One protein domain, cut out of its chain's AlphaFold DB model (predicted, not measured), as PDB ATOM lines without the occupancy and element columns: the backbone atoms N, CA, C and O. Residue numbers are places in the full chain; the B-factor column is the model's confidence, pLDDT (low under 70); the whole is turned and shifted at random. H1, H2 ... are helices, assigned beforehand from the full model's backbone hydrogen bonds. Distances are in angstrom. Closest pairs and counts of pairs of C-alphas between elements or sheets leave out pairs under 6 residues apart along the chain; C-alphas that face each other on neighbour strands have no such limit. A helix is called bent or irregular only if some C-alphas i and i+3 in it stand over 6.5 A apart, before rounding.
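AT A GLANCE: This is residues 363 to 468 of the 468 residues of an uncharacterized protein of Bdellovibrionales bacterium RIFOXYC1_FULL_39_130 (UniProt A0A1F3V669). A kinked helix, H5, and the helical hairpin of H2 and H3 make a rounded body, with H2 nearest its middle; H4 and H6 cover one side, and H1 is on the opposite side, next to H2. A long stretch with no named element, residues 421 to 437, swings wide between H4 and H5. The printed part has 106 residues with six named helices, in the order H1 to H6, and no named strand; its class is all helix. It is compact, with a radius of gyration of the C-alphas of 13.1 A, and spans 35 by 31 by 23 A.

IN THESE COORDINATES: Find C-alpha 438 at (-43.631, -38.882, 530.038); from there H5, residues 438 to 454, runs 22.5 A to C-alpha 454 at (-50.676, -28.486, 548.748). It has a kink of 69 degrees near residue 447 and is irregular there: C-alphas 447 and 450 are 7.4 A apart. Look next at H2, residues 378 to 391, 19.9 A long, and H3, residues 399 to 411, 18.7 A long. H4 is residues 415 to 420, 8.7 A, and H6 is residues 458 to 466, 12.3 A. H1, residues 363 to 371, 12.6 A, begins at C-alpha 363 at (-35.026, -24.936, 555.689).

HOW THE PARTS SIT: Start at H5 and look at Ala 441: its C-alpha is 5.0 A from that of Val 415, the closest pair where H4 touches H5 at a steep tilt of 50 degrees. H5 and H2 only just touch, with 3 pairs of C-alphas within 8 A, the closest those of Gln 379 and Tyr 444 at 5.8 A. H2 and H3 form a hairpin at a shallow tilt of 18 degrees, closest at the C-alphas of Met 381 and Ala 408, 5.5 A. H3, with residues 402 to 406 alone, touches H6 about perpendicular at 80 degrees, closest at the C-alphas of Asn 402 and Val 465, 6.4 A. H4 touches H6, closest at the C-alphas of Ala 420 and Ile 459, 6.5 A. H5 and H6 touch only at the corner, and only just, with 3 pairs within 8 A. H1 and H2, also a hairpin, only just touch with 3 pairs, closest at the C-alphas of Phe 369 and Glu 384, 7.4 A. H3 and H5 are apart. Every O i to N i+4 pair is within hydrogen-bond range in H1, H2, H3, H4 and H6, and 10 of 13 in H5.

THE WHOLE: The C-alphas farthest apart are those of Lys 397 and Asp 431, 38.0 A. The printed part has no cut and ends at the chain's last residue, Lys 468. The link from H4 to H5 is long, at 17 residues. Mean pLDDT of the printed part is 93.2, and no printed residue is under 70.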
ATOM      1  N   ASP A 363     -36.430 -24.998 555.261       97.44
ATOM      2  CA  ASP A 363     -35.026 -24.936 555.689       97.44
ATOM      3  C   ASP A 363     -34.333 -26.284 555.448       97.44
ATOM      4  O   ASP A 363     -33.281 -26.357 554.817       97.44
ATOM      5  N   ARG A 364     -34.990 -27.382 555.843       96.44
ATOM      6  CA  ARG A 364     -34.478 -28.737 555.619       96.44
ATOM      7  C   ARG A 364     -34.449 -29.107 554.133       96.44
ATOM      8  O   ARG A 364     -33.518 -29.772 553.688       96.44
ATOM      9  N   ALA A 365     -35.441 -28.662 553.359       97.50
ATOM     10  CA  ALA A 365     -35.447 -28.828 551.906       97.50
ATOM     11  C   ALA A 365     -34.271 -28.088 551.245       97.50
ATOM     12  O   ALA A 365     -33.640 -28.625 550.341       97.50
ATOM     13  N   GLU A 366     -33.929 -26.884 551.709       97.62
ATOM     14  CA  GLU A 366     -32.780 -26.128 551.205       97.62
ATOM     15  C   GLU A 366     -31.438 -26.778 551.564       97.62
ATOM     16  O   GLU A 366     -30.537 -26.826 550.722       97.62
ATOM     17  N   GLU A 367     -31.305 -27.322 552.776       96.56
ATOM     18  CA  GLU A 367     -30.134 -28.116 553.167       96.56
ATOM     19  C   GLU A 367     -29.953 -29.325 552.245       96.56
ATOM     20  O   GLU A 367     -28.870 -29.526 551.691       96.56
ATOM     21  N   LEU A 368     -31.028 -30.094 552.030       96.31
ATOM     22  CA  LEU A 368     -31.013 -31.259 551.150       96.31
ATOM     23  C   LEU A 368     -30.692 -30.860 549.703       96.31
ATOM     24  O   LEU A 368     -29.871 -31.500 549.047       96.31
ATOM     25  N   PHE A 369     -31.292 -29.773 549.209       95.69
ATOM     26  CA  PHE A 369     -31.001 -29.245 547.877       95.69
ATOM     27  C   PHE A 369     -29.520 -28.888 547.725       95.69
ATOM     28  O   PHE A 369     -28.884 -29.260 546.740       95.69
ATOM     29  N   SER A 370     -28.953 -28.216 548.728       94.75
ATOM     30  CA  SER A 370     -27.551 -27.796 548.735       94.75
ATOM     31  C   SER A 370     -26.582 -28.978 548.729       94.75
ATOM     32  O   SER A 370     -25.536 -28.899 548.081       94.75
ATOM     33  N   GLN A 371     -26.936 -30.075 549.408       94.19
ATOM     34  CA  GLN A 371     -26.141 -31.304 549.447       94.19
ATOM     35  C   GLN A 371     -26.025 -31.972 548.067       94.19
ATOM     36  O   GLN A 371     -24.959 -32.486 547.735       94.19
ATOM     37  N   TYR A 372     -27.074 -31.901 547.238       93.81
ATOM     38  CA  TYR A 372     -27.128 -32.530 545.909       93.81
ATOM     39  C   TYR A 372     -27.318 -31.523 544.766       93.81
ATOM     40  O   TYR A 372     -27.925 -31.831 543.745       93.81
ATOM     41  N   LYS A 373     -26.788 -30.303 544.903       91.25
ATOM     42  CA  LYS A 373     -26.979 -29.203 543.933       91.25
ATOM     43  C   LYS A 373     -26.495 -29.495 542.502       91.25
ATOM     44  O   LYS A 373     -26.890 -28.799 541.574       91.25
ATOM     45  N   GLU A 374     -25.621 -30.488 542.335       88.56
ATOM     46  CA  GLU A 374     -25.078 -30.906 541.034       88.56
ATOM     47  C   GLU A 374     -26.017 -31.872 540.285       88.56
ATOM     48  O   GLU A 374     -25.779 -32.191 539.118       88.56
ATOM     49  N   ASP A 375     -27.088 -32.349 540.932       89.50
ATOM     50  CA  ASP A 375     -28.089 -33.192 540.289       89.50
ATOM     51  C   ASP A 375     -28.863 -32.381 539.244       89.50
ATOM     52  O   ASP A 375     -29.687 -31.515 539.540       89.50
ATOM     53  N   ALA A 376     -28.567 -32.671 537.982       86.19
ATOM     54  CA  ALA A 376     -29.175 -31.991 536.855       86.19
ATOM     55  C   ALA A 376     -30.484 -32.647 536.390       86.19
ATOM     56  O   ALA A 376     -30.995 -32.229 535.352       86.19
ATOM     57  N   SER A 377     -31.008 -33.693 537.041       89.31
ATOM     58  CA  SER A 377     -32.238 -34.385 536.616       89.31
ATOM     59  C   SER A 377     -33.429 -33.427 536.509       89.31
ATOM     60  O   SER A 377     -33.477 -32.383 537.162       89.31
ATOM     61  N   SER A 378     -34.415 -33.757 535.665       90.75
ATOM     62  CA  SER A 378     -35.603 -32.897 535.569       90.75
ATOM     63  C   SER A 378     -36.358 -32.838 536.903       90.75
ATOM     64  O   SER A 378     -36.850 -31.774 537.274       90.75
ATOM     65  N   GLN A 379     -36.354 -33.942 537.654       91.56
ATOM     66  CA  GLN A 379     -36.943 -34.053 538.985       91.56
ATOM     67  C   GLN A 379     -36.349 -33.022 539.948       91.56
ATOM     68  O   GLN A 379     -37.080 -32.241 540.558       91.56
ATOM     69  N   TRP A 380     -35.014 -32.957 540.026       94.50
ATOM     70  CA  TRP A 380     -34.329 -32.015 540.907       94.50
ATOM     71  C   TRP A 380     -34.560 -30.560 540.493       94.50
ATOM     72  O   TRP A 380     -34.813 -29.707 541.343       94.50
ATOM     73  N   MET A 381     -34.592 -30.284 539.185       96.62
ATOM     74  CA  MET A 381     -34.932 -28.955 538.668       96.62
ATOM     75  C   MET A 381     -36.356 -28.525 539.050       96.62
ATOM     76  O   MET A 381     -36.571 -27.370 539.408       96.62
ATOM     77  N   PHE A 382     -37.350 -29.415 538.972       97.81
ATOM     78  CA  PHE A 382     -38.714 -29.070 539.383       97.81
ATOM     79  C   PHE A 382     -38.854 -28.930 540.906       97.81
ATOM     80  O   PHE A 382     -39.601 -28.056 541.352       97.81
ATOM     81  N   ASN A 383     -38.109 -29.713 541.690       97.19
ATOM     82  CA  ASN A 383     -38.027 -29.539 543.141       97.19
ATOM     83  C   ASN A 383     -37.445 -28.170 543.516       97.19
ATOM     84  O   ASN A 383     -38.029 -27.470 544.341       97.19
ATOM     85  N   GLU A 384     -36.357 -27.745 542.862       97.38
ATOM     86  CA  GLU A 384     -35.771 -26.408 543.041       97.38
ATOM     87  C   GLU A 384     -36.793 -25.307 542.743       97.38
ATOM     88  O   GLU A 384     -36.955 -24.358 543.508       97.38
ATOM     89  N   VAL A 385     -37.518 -25.448 541.631       98.00
ATOM     90  CA  VAL A 385     -38.539 -24.485 541.211       98.00
ATOM     91  C   VAL A 385     -39.633 -24.341 542.268       98.00
ATOM     92  O   VAL A 385     -40.025 -23.216 542.584       98.00
ATOM     93  N   LEU A 386     -40.126 -25.454 542.819       98.44
ATOM     94  CA  LEU A 386     -41.163 -25.424 543.847       98.44
ATOM     95  C   LEU A 386     -40.634 -24.884 545.185       98.44
ATOM     96  O   LEU A 386     -41.336 -24.112 545.842       98.44
ATOM     97  N   LEU A 387     -39.402 -25.240 545.564       98.31
ATOM     98  CA  LEU A 387     -38.725 -24.708 546.748       98.31
ATOM     99  C   LEU A 387     -38.601 -23.182 546.673       98.31
ATOM    100  O   LEU A 387     -39.049 -22.480 547.580       98.31
ATOM    101  N   ASP A 388     -38.061 -22.662 545.572       98.12
ATOM    102  CA  ASP A 388     -37.897 -21.226 545.345       98.12
ATOM    103  C   ASP A 388     -39.238 -20.489 545.345       98.12
ATOM    104  O   ASP A 388     -39.362 -19.408 545.930       98.12
ATOM    105  N   PHE A 389     -40.255 -21.070 544.700       98.38
ATOM    106  CA  PHE A 389     -41.596 -20.498 544.675       98.38
ATOM    107  C   PHE A 389     -42.148 -20.358 546.099       98.38
ATOM    108  O   PHE A 389     -42.539 -19.258 546.497       98.38
ATOM    109  N   LYS A 390     -42.066 -21.421 546.908       98.06
ATOM    110  CA  LYS A 390     -42.473 -21.407 548.321       98.06
ATOM    111  C   LYS A 390     -41.685 -20.399 549.152       98.06
ATOM    112  O   LYS A 390     -42.284 -19.604 549.875       98.06
ATOM    113  N   LYS A 391     -40.356 -20.372 549.017       97.31
ATOM    114  CA  LYS A 391     -39.483 -19.436 549.745       97.31
ATOM    115  C   LYS A 391     -39.749 -17.973 549.396       97.31
ATOM    116  O   LYS A 391     -39.587 -17.107 550.250       97.31
ATOM    117  N   SER A 392     -40.194 -17.690 548.175       95.56
ATOM    118  CA  SER A 392     -40.610 -16.342 547.769       95.56
ATOM    119  C   SER A 392     -41.976 -15.913 548.321       95.56
ATOM    120  O   SER A 392     -42.441 -14.818 548.012       95.56
ATOM    121  N   GLY A 393     -42.640 -16.760 549.115       95.50
ATOM    122  CA  GLY A 393     -44.012 -16.528 549.560       95.50
ATOM    123  C   GLY A 393     -45.032 -16.734 548.440       95.50
ATOM    124  O   GLY A 393     -46.048 -16.043 548.409       95.50
ATOM    125  N   ASN A 394     -44.756 -17.664 547.518       96.25
ATOM    126  CA  ASN A 394     -45.552 -17.928 546.318       96.25
ATOM    127  C   ASN A 394     -45.662 -16.697 545.391       96.25
ATOM    128  O   ASN A 394     -46.709 -16.451 544.786       96.25
ATOM    129  N   ASP A 395     -44.590 -15.900 545.280       94.81
ATOM    130  CA  ASP A 395     -44.571 -14.716 544.421       94.81
ATOM    131  C   ASP A 395     -44.531 -15.105 542.939       94.81
ATOM    132  O   ASP A 395     -43.486 -15.372 542.341       94.81
ATOM    133  N   VAL A 396     -45.702 -15.051 542.309       94.06
ATOM    134  CA  VAL A 396     -45.891 -15.333 540.881       94.06
ATOM    135  C   VAL A 396     -45.094 -14.402 539.957       94.06
ATOM    136  O   VAL A 396     -44.877 -14.720 538.782       94.06
ATOM    137  N   LYS A 397     -44.650 -13.240 540.459       93.69
ATOM    138  CA  LYS A 397     -43.864 -12.254 539.705       93.69
ATOM    139  C   LYS A 397     -42.358 -12.489 539.810       93.69
ATOM    140  O   LYS A 397     -41.614 -11.791 539.117       93.69
ATOM    141  N   ASN A 398     -41.900 -13.464 540.599       95.25
ATOM    142  CA  ASN A 398     -40.483 -13.769 540.740       95.25
ATOM    143  C   ASN A 398     -39.886 -14.247 539.404       95.25
ATOM    144  O   ASN A 398     -40.034 -15.393 538.973       95.25
ATOM    145  N   THR A 399     -39.185 -13.340 538.723       95.19
ATOM    146  CA  THR A 399     -38.653 -13.576 537.377       95.19
ATOM    147  C   THR A 399     -37.546 -14.626 537.351       95.19
ATOM    148  O   THR A 399     -37.415 -15.335 536.349       95.19
ATOM    149  N   ALA A 400     -36.780 -14.770 538.439       97.06
ATOM    150  CA  ALA A 400     -35.739 -15.783 538.559       97.06
ATOM    151  C   ALA A 400     -36.354 -17.188 538.626       97.06
ATOM    152  O   ALA A 400     -36.001 -18.046 537.813       97.06
ATOM    153  N   THR A 401     -37.345 -17.394 539.498       97.44
ATOM    154  CA  THR A 401     -38.079 -18.665 539.606       97.44
ATOM    155  C   THR A 401     -38.835 -18.983 538.314       97.44
ATOM    156  O   THR A 401     -38.768 -20.106 537.816       97.44
ATOM    157  N   ASN A 402     -39.457 -17.983 537.676       97.75
ATOM    158  CA  ASN A 402     -40.123 -18.151 536.377       97.75
ATOM    159  C   ASN A 402     -39.154 -18.630 535.280       97.75
ATOM    160  O   ASN A 402     -39.526 -19.426 534.413       97.75
ATOM    161  N   LYS A 403     -37.900 -18.159 535.296       97.81
ATOM    162  CA  LYS A 403     -36.857 -18.616 534.367       97.81
ATOM    163  C   LYS A 403     -36.455 -20.067 534.648       97.81
ATOM    164  O   LYS A 403     -36.330 -20.833 533.691       97.81
ATOM    165  N   LYS A 404     -36.297 -20.450 535.922       97.56
ATOM    166  CA  LYS A 404     -36.013 -21.840 536.321       97.56
ATOM    167  C   LYS A 404     -37.139 -22.784 535.897       97.56
ATOM    168  O   LYS A 404     -36.863 -23.797 535.263       97.56
ATOM    169  N   LEU A 405     -38.402 -22.394 536.101       98.25
ATOM    170  CA  LEU A 405     -39.563 -23.172 535.655       98.25
ATOM    171  C   LEU A 405     -39.534 -23.427 534.142       98.25
ATOM    172  O   LEU A 405     -39.732 -24.556 533.699       98.25
ATOM    173  N   LYS A 406     -39.250 -22.402 533.329       98.00
ATOM    174  CA  LYS A 406     -39.125 -22.563 531.870       98.00
ATOM    175  C   LYS A 406     -37.986 -23.514 531.486       98.00
ATOM    176  O   LYS A 406     -38.133 -24.275 530.532       98.00
ATOM    177  N   ALA A 407     -36.868 -23.481 532.213       97.19
ATOM    178  CA  ALA A 407     -35.744 -24.388 531.987       97.19
ATOM    179  C   ALA A 407     -36.096 -25.842 532.353       97.19
ATOM    180  O   ALA A 407     -35.874 -26.733 531.534       97.19
ATOM    181  N   ALA A 408     -36.714 -26.067 533.519       97.25
ATOM    182  CA  ALA A 408     -37.204 -27.381 533.940       97.25
ATOM    183  C   ALA A 408     -38.228 -27.937 532.935       97.25
ATOM    184  O   ALA A 408     -38.107 -29.067 532.471       97.25
ATOM    185  N   HIS A 409     -39.163 -27.094 532.482       97.25
ATOM    186  CA  HIS A 409     -40.161 -27.466 531.479       97.25
ATOM    187  C   HIS A 409     -39.566 -27.833 530.118       97.25
ATOM    188  O   HIS A 409     -40.085 -28.704 529.424       97.25
ATOM    189  N   LYS A 410     -38.475 -27.174 529.712       96.38
ATOM    190  CA  LYS A 410     -37.756 -27.540 528.488       96.38
ATOM    191  C   LYS A 410     -37.121 -28.927 528.607       96.38
ATOM    192  O   LYS A 410     -37.028 -29.619 527.598       96.38
ATOM    193  N   LYS A 411     -36.680 -29.311 529.810       95.94
ATOM    194  CA  LYS A 411     -36.087 -30.625 530.069       95.94
ATOM    195  C   LYS A 411     -37.142 -31.726 530.111       95.94
ATOM    196  O   LYS A 411     -36.940 -32.755 529.482       95.94
ATOM    197  N   ASN A 412     -38.271 -31.478 530.773       96.56
ATOM    198  CA  ASN A 412     -39.417 -32.375 530.740       96.56
ATOM    199  C   ASN A 412     -40.737 -31.590 530.618       96.56
ATOM    200  O   ASN A 412     -41.208 -30.927 531.546       96.56
ATOM    201  N   LYS A 413     -41.351 -31.672 529.430       96.06
ATOM    202  CA  LYS A 413     -42.560 -30.911 529.073       96.06
ATOM    203  C   LYS A 413     -43.856 -31.494 529.650       96.06
ATOM    204  O   LYS A 413     -44.901 -30.838 529.562       96.06
ATOM    205  N   PHE A 414     -43.812 -32.711 530.191       96.25
ATOM    206  CA  PHE A 414     -44.997 -33.466 530.603       96.25
ATOM    207  C   PHE A 414     -45.446 -33.124 532.027       96.25
ATOM    208  O   PHE A 414     -46.647 -33.029 532.263       96.25
ATOM    209  N   VAL A 415     -44.509 -32.807 532.931       96.44
ATOM    210  CA  VAL A 415     -44.768 -32.547 534.364       96.44
ATOM    211  C   VAL A 415     -45.928 -31.574 534.603       96.44
ATOM    212  O   VAL A 415     -46.915 -31.922 535.246       96.44
ATOM    213  N   ILE A 416     -45.869 -30.361 534.039       96.19
ATOM    214  CA  ILE A 416     -46.936 -29.361 534.245       96.19
ATOM    215  C   ILE A 416     -48.253 -29.785 533.577       96.19
ATOM    216  O   ILE A 416     -49.326 -29.428 534.054       96.19
ATOM    217  N   GLY A 417     -48.191 -30.555 532.486       95.00
ATOM    218  CA  GLY A 417     -49.388 -31.099 531.840       95.00
ATOM    219  C   GLY A 417     -50.128 -32.073 532.754       95.00
ATOM    220  O   GLY A 417     -51.330 -31.923 532.956       95.00
ATOM    221  N   TYR A 418     -49.395 -33.002 533.369       95.94
ATOM    222  CA  TYR A 418     -49.945 -33.946 534.339       95.94
ATOM    223  C   TYR A 418     -50.424 -33.275 535.630       95.94
ATOM    224  O   TYR A 418     -51.468 -33.646 536.155       95.94
ATOM    225  N   LEU A 419     -49.732 -32.244 536.125       95.38
ATOM    226  CA  LEU A 419     -50.216 -31.462 537.270       95.38
ATOM    227  C   LEU A 419     -51.521 -30.718 536.958       95.38
ATOM    228  O   LEU A 419     -52.409 -30.653 537.803       95.38
ATOM    229  N   ALA A 420     -51.655 -30.179 535.743       93.88
ATOM    230  CA  ALA A 420     -52.861 -29.482 535.303       93.88
ATOM    231  C   ALA A 420     -54.045 -30.428 535.033       93.88
ATOM    232  O   ALA A 420     -55.194 -30.002 535.141       93.88
ATOM    233  N   ASN A 421     -53.776 -31.690 534.683       92.81
ATOM    234  CA  ASN A 421     -54.781 -32.736 534.518       92.81
ATOM    235  C   ASN A 421     -54.374 -34.026 535.257       92.81
ATOM    236  O   ASN A 421     -53.965 -35.003 534.627       92.81
ATOM    237  N   PRO A 422     -54.507 -34.070 536.591       88.62
ATOM    238  CA  PRO A 422     -54.040 -35.198 537.393       88.62
ATOM    239  C   PRO A 422     -54.687 -36.540 537.051       88.62
ATOM    240  O   PRO A 422     -54.106 -37.574 537.359       88.62
ATOM    241  N   SER A 423     -55.879 -36.526 536.448       88.62
ATOM    242  CA  SER A 423     -56.603 -37.727 536.024       88.62
ATOM    243  C   SER A 423     -55.977 -38.413 534.809       88.62
ATOM    244  O   SER A 423     -56.368 -39.530 534.491       88.62
ATOM    245  N   SER A 424     -55.041 -37.759 534.106       89.75
ATOM    246  CA  SER A 424     -54.293 -38.386 533.012       89.75
ATOM    247  C   SER A 424     -53.000 -39.059 533.464       89.75
ATOM    248  O   SER A 424     -52.303 -39.607 532.616       89.75
ATOM    249  N   LEU A 425     -52.651 -38.994 534.753       89.38
ATOM    250  CA  LEU A 425     -51.557 -39.802 535.290       89.38
ATOM    251  C   LEU A 425     -51.986 -41.275 535.329       89.38
ATOM    252  O   LEU A 425     -53.101 -41.558 535.783       89.38
ATOM    253  N   PRO A 426     -51.124 -42.208 534.895       86.25
ATOM    254  CA  PRO A 426     -51.356 -43.632 535.087       86.25
ATOM    255  C   PRO A 426     -51.580 -43.972 536.562       86.25
ATOM    256  O   PRO A 426     -51.002 -43.354 537.456       86.25
ATOM    257  N   ALA A 427     -52.430 -44.967 536.818       81.12
ATOM    258  CA  ALA A 427     -52.671 -45.457 538.175       81.12
ATOM    259  C   ALA A 427     -51.445 -46.184 538.751       81.12
ATOM    260  O   ALA A 427     -51.234 -46.173 539.961       81.12
ATOM    261  N   THR A 428     -50.649 -46.803 537.879       77.06
ATOM    262  CA  THR A 428     -49.412 -47.508 538.209       77.06
ATOM    263  C   THR A 428     -48.233 -46.793 537.560       77.06
ATOM    264  O   THR A 428     -48.323 -46.463 536.373       77.06
ATOM    265  N   PRO A 429     -47.141 -46.543 538.298       73.50
ATOM    266  CA  PRO A 429     -45.935 -45.988 537.706       73.50
ATOM    267  C   PRO A 429     -45.315 -46.973 536.705       73.50
ATOM    268  O   PRO A 429     -45.539 -48.179 536.822       73.50
ATOM    269  N   PRO A 430     -44.540 -46.473 535.734       81.44
ATOM    270  CA  PRO A 430     -43.783 -47.325 534.830       81.44
ATOM    271  C   PRO A 430     -42.592 -47.975 535.555       81.44
ATOM    272  O   PRO A 430     -41.994 -47.361 536.439       81.44
ATOM    273  N   ASP A 431     -42.219 -49.190 535.142       75.12
ATOM    274  CA  ASP A 431     -41.093 -49.942 535.731       75.12
ATOM    275  C   ASP A 431     -39.732 -49.295 535.434       75.12
ATOM    276  O   ASP A 431     -38.778 -49.395 536.204       75.12
ATOM    277  N   CYS A 432     -39.636 -48.603 534.298       76.75
ATOM    278  CA  CYS A 432     -38.454 -47.876 533.867       76.75
ATOM    279  C   CYS A 432     -38.843 -46.513 533.296       76.75
ATOM    280  O   CYS A 432     -40.009 -46.258 532.984       76.75
ATOM    281  N   TYR A 433     -37.861 -45.623 533.148       82.94
ATOM    282  CA  TYR A 433     -38.101 -44.325 532.532       82.94
ATOM    283  C   TYR A 433     -37.010 -43.891 531.567       82.94
ATOM    284  O   TYR A 433     -35.846 -44.275 531.699       82.94
ATOM    285  N   THR A 434     -37.383 -43.016 530.630       87.00
ATOM    286  CA  THR A 434     -36.435 -42.331 529.746       87.00
ATOM    287  C   THR A 434     -36.343 -40.854 530.104       87.00
ATOM    288  O   THR A 434     -37.340 -40.163 530.287       87.00
ATOM    289  N   LEU A 435     -35.123 -40.321 530.157       87.25
ATOM    290  CA  LEU A 435     -34.904 -38.902 530.437       87.25
ATOM    291  C   LEU A 435     -35.644 -37.999 529.431       87.25
ATOM    292  O   LEU A 435     -35.428 -38.078 528.222       87.25
ATOM    293  N   GLY A 436     -36.466 -37.089 529.954       86.56
ATOM    294  CA  GLY A 436     -37.225 -36.074 529.225       86.56
ATOM    295  C   GLY A 436     -38.581 -36.524 528.673       86.56
ATOM    296  O   GLY A 436     -39.296 -35.696 528.094       86.56
ATOM    297  N   ASP A 437     -38.949 -37.797 528.828       90.94
ATOM    298  CA  ASP A 437     -40.222 -38.329 528.343       90.94
ATOM    299  C   ASP A 437     -41.344 -38.262 529.403       90.94
ATOM    300  O   ASP A 437     -41.199 -37.643 530.463       90.94
ATOM    301  N   SER A 438     -42.506 -38.849 529.102       93.06
ATOM    302  CA  SER A 438     -43.631 -38.882 530.038       93.06
ATOM    303  C   SER A 438     -43.387 -39.788 531.246       93.06
ATOM    304  O   SER A 438     -43.812 -39.424 532.338       93.06
ATOM    305  N   SER A 439     -42.665 -40.900 531.084       92.31
ATOM    306  CA  SER A 439     -42.368 -41.849 532.164       92.31
ATOM    307  C   SER A 439     -41.523 -41.218 533.276       92.31
ATOM    308  O   SER A 439     -41.814 -41.409 534.455       92.31
ATOM    309  N   GLU A 440     -40.553 -40.355 532.936       92.12
ATOM    310  CA  GLU A 440     -39.788 -39.601 533.943       92.12
ATOM    311  C   GLU A 440     -40.694 -38.635 534.728       92.12
ATOM    312  O   GLU A 440     -40.554 -38.481 535.943       92.12
ATOM    313  N   ALA A 441     -41.648 -37.990 534.046       94.25
ATOM    314  CA  ALA A 441     -42.603 -37.091 534.691       94.25
ATOM    315  C   ALA A 441     -43.596 -37.839 535.587       94.25
ATOM    316  O   ALA A 441     -43.999 -37.307 536.619       94.25
ATOM    317  N   GLU A 442     -43.995 -39.047 535.198       93.88
ATOM    318  CA  GLU A 442     -44.873 -39.912 535.983       93.88
ATOM    319  C   GLU A 442     -44.196 -40.319 537.292       93.88
ATOM    320  O   GLU A 442     -44.761 -40.058 538.353       93.88
ATOM    321  N   ILE A 443     -42.959 -40.828 537.236       90.56
ATOM    322  CA  ILE A 443     -42.174 -41.182 538.432       90.56
ATOM    323  C   ILE A 443     -41.997 -39.973 539.350       90.56
ATOM    324  O   ILE A 443     -42.307 -40.049 540.537       90.56
ATOM    325  N   TYR A 444     -41.585 -38.826 538.801       93.50
ATOM    326  CA  TYR A 444     -41.449 -37.595 539.580       93.50
ATOM    327  C   TYR A 444     -42.740 -37.224 540.324       93.50
ATOM    328  O   TYR A 444     -42.719 -36.828 541.492       93.50
ATOM    329  N   LEU A 445     -43.887 -37.333 539.649       94.06
ATOM    330  CA  LEU A 445     -45.171 -36.931 540.209       94.06
ATOM    331  C   LEU A 445     -45.750 -37.945 541.193       94.06
ATOM    332  O   LEU A 445     -46.551 -37.535 542.031       94.06
ATOM    333  N   MET A 446     -45.325 -39.209 541.172       87.12
ATOM    334  CA  MET A 446     -45.671 -40.152 542.241       87.12
ATOM    335  C   MET A 446     -45.191 -39.655 543.606       87.12
ATOM    336  O   MET A 446     -45.906 -39.784 544.595       87.12
ATOM    337  N   GLU A 447     -44.018 -39.028 543.645       86.25
ATOM    338  CA  GLU A 447     -43.378 -38.602 544.891       86.25
ATOM    339  C   GLU A 447     -43.680 -37.144 545.261       86.25
ATOM    340  O   GLU A 447     -43.681 -36.776 546.434       86.25
ATOM    341  N   THR A 448     -43.948 -36.285 544.273       93.44
ATOM    342  CA  THR A 448     -43.975 -34.824 544.485       93.44
ATOM    343  C   THR A 448     -45.317 -34.161 544.192       93.44
ATOM    344  O   THR A 448     -45.515 -32.993 544.540       93.44
ATOM    345  N   LYS A 449     -46.291 -34.871 543.604       93.50
ATOM    346  CA  LYS A 449     -47.617 -34.303 543.296       93.50
ATOM    347  C   LYS A 449     -48.295 -33.718 544.534       93.50
ATOM    348  O   LYS A 449     -48.895 -32.648 544.438       93.50
ATOM    349  N   GLY A 450     -48.175 -34.371 545.692       92.62
ATOM    350  CA  GLY A 450     -48.713 -33.867 546.959       92.62
ATOM    351  C   GLY A 450     -48.132 -32.503 547.355       92.62
ATOM    352  O   GLY A 450     -48.868 -31.622 547.808       92.62
ATOM    353  N   ALA A 451     -46.845 -32.268 547.084       96.06
ATOM    354  CA  ALA A 451     -46.198 -30.980 547.313       96.06
ATOM    355  C   ALA A 451     -46.752 -29.881 546.396       96.06
ATOM    356  O   ALA A 451     -47.101 -28.802 546.873       96.06
ATOM    357  N   TRP A 452     -46.908 -30.148 545.098       97.62
ATOM    358  CA  TRP A 452     -47.501 -29.178 544.166       97.62
ATOM    359  C   TRP A 452     -48.951 -28.850 544.520       97.62
ATOM    360  O   TRP A 452     -49.322 -27.680 544.561       97.62
ATOM    361  N   MET A 453     -49.752 -29.872 544.826       94.69
ATOM    362  CA  MET A 453     -51.175 -29.729 545.150       94.69
ATOM    363  C   MET A 453     -51.428 -28.978 546.457       94.69
ATOM    364  O   MET A 453     -52.368 -28.192 546.549       94.69
ATOM    365  N   SER A 454     -50.588 -29.201 547.468       94.38
ATOM    366  CA  SER A 454     -50.676 -28.486 548.748       94.38
ATOM    367  C   SER A 454     -50.154 -27.048 548.672       94.38
ATOM    368  O   SER A 454     -50.387 -26.257 549.587       94.38
ATOM    369  N   THR A 455     -49.476 -26.669 547.583       97.12
ATOM    370  CA  THR A 455     -48.930 -25.321 547.402       97.12
ATOM    371  C   THR A 455     -49.933 -24.419 546.700       97.12
ATOM    372  O   THR A 455     -50.162 -24.522 545.494       97.12
ATOM    373  N   SER A 456     -50.508 -23.477 547.449       95.50
ATOM    374  CA  SER A 456     -51.522 -22.556 546.933       95.50
ATOM    375  C   SER A 456     -51.053 -21.810 545.679       95.50
ATOM    376  O   SER A 456     -50.066 -21.077 545.707       95.50
ATOM    377  N   GLY A 457     -51.793 -21.984 544.581       96.38
ATOM    378  CA  GLY A 457     -51.571 -21.279 543.318       96.38
ATOM    379  C   GLY A 457     -50.372 -21.755 542.494       96.38
ATOM    380  O   GLY A 457     -50.138 -21.183 541.434       96.38
ATOM    381  N   ALA A 458     -49.630 -22.787 542.919       97.69
ATOM    382  CA  ALA A 458     -48.427 -23.237 542.212       97.69
ATOM    383  C   ALA A 458     -48.721 -23.760 540.797       97.69
ATOM    384  O   ALA A 458     -48.015 -23.424 539.848       97.69
ATOM    385  N   ILE A 459     -49.786 -24.547 540.630       97.19
ATOM    386  CA  ILE A 459     -50.163 -25.100 539.320       97.19
ATOM    387  C   ILE A 459     -50.611 -23.969 538.378       97.19
ATOM    388  O   ILE A 459     -50.175 -23.899 537.226       97.19
ATOM    389  N   GLU A 460     -51.396 -23.021 538.889       97.19
ATOM    390  CA  GLU A 460     -51.974 -21.922 538.105       97.19
ATOM    391  C   GLU A 460     -50.888 -20.942 537.667       97.19
ATOM    392  O   GLU A 460     -50.844 -20.510 536.512       97.19
ATOM    393  N   TRP A 461     -49.965 -20.653 538.583       97.88
ATOM    394  CA  TRP A 461     -48.745 -19.917 538.305       97.88
ATOM    395  C   TRP A 461     -47.920 -20.602 537.215       97.88
ATOM    396  O   TRP A 461     -47.568 -19.961 536.221       97.88
ATOM    397  N   ALA A 462     -47.659 -21.905 537.351       97.69
ATOM    398  CA  ALA A 462     -46.820 -22.619 536.401       97.69
ATOM    399  C   ALA A 462     -47.422 -22.621 534.988       97.69
ATOM    400  O   ALA A 462     -46.713 -22.385 534.007       97.69
ATOM    401  N   LYS A 463     -48.741 -22.812 534.876       97.06
ATOM    402  CA  LYS A 463     -49.471 -22.701 533.604       97.06
ATOM    403  C   LYS A 463     -49.358 -21.302 533.002       97.06
ATOM    404  O   LYS A 463     -48.997 -21.172 531.833       97.06
ATOM    405  N   SER A 464     -49.586 -20.265 533.812       96.62
ATOM    406  CA  SER A 464     -49.496 -18.868 533.376       96.62
ATOM    407  C   SER A 464     -48.107 -18.521 532.829       96.62
ATOM    408  O   SER A 464     -47.993 -17.955 531.742       96.62
ATOM    409  N   VAL A 465     -47.038 -18.923 533.523       96.50
ATOM    410  CA  VAL A 465     -45.648 -18.670 533.102       96.50
ATOM    411  C   VAL A 465     -45.300 -19.372 531.785       96.50
ATOM    412  O   VAL A 465     -44.492 -18.853 531.003       96.50
ATOM    413  N   LEU A 466     -45.888 -20.545 531.543       95.56
ATOM    414  CA  LEU A 466     -45.660 -21.358 530.348       95.56
ATOM    415  C   LEU A 466     -46.625 -21.048 529.193       95.56
ATOM    416  O   LEU A 466     -46.444 -21.599 528.111       95.56
ATOM    417  N   GLY A 467     -47.609 -20.166 529.399       88.00
ATOM    418  CA  GLY A 467     -48.609 -19.811 528.388       88.00
ATOM    419  C   GLY A 467     -49.554 -20.963 528.032       88.00
ATOM    420  O   GLY A 467     -49.905 -21.105 526.862       88.00
ATOM    421  N   LYS A 468     -49.901 -21.804 529.015       71.75
ATOM    422  CA  LYS A 468     -50.768 -22.983 528.860       71.75
ATOM    423  C   LYS A 468     -52.164 -22.800 529.440       71.75
ATOM    424  O   LYS A 468     -52.298 -22.072 530.450       71.75
TER     425      LYS A 468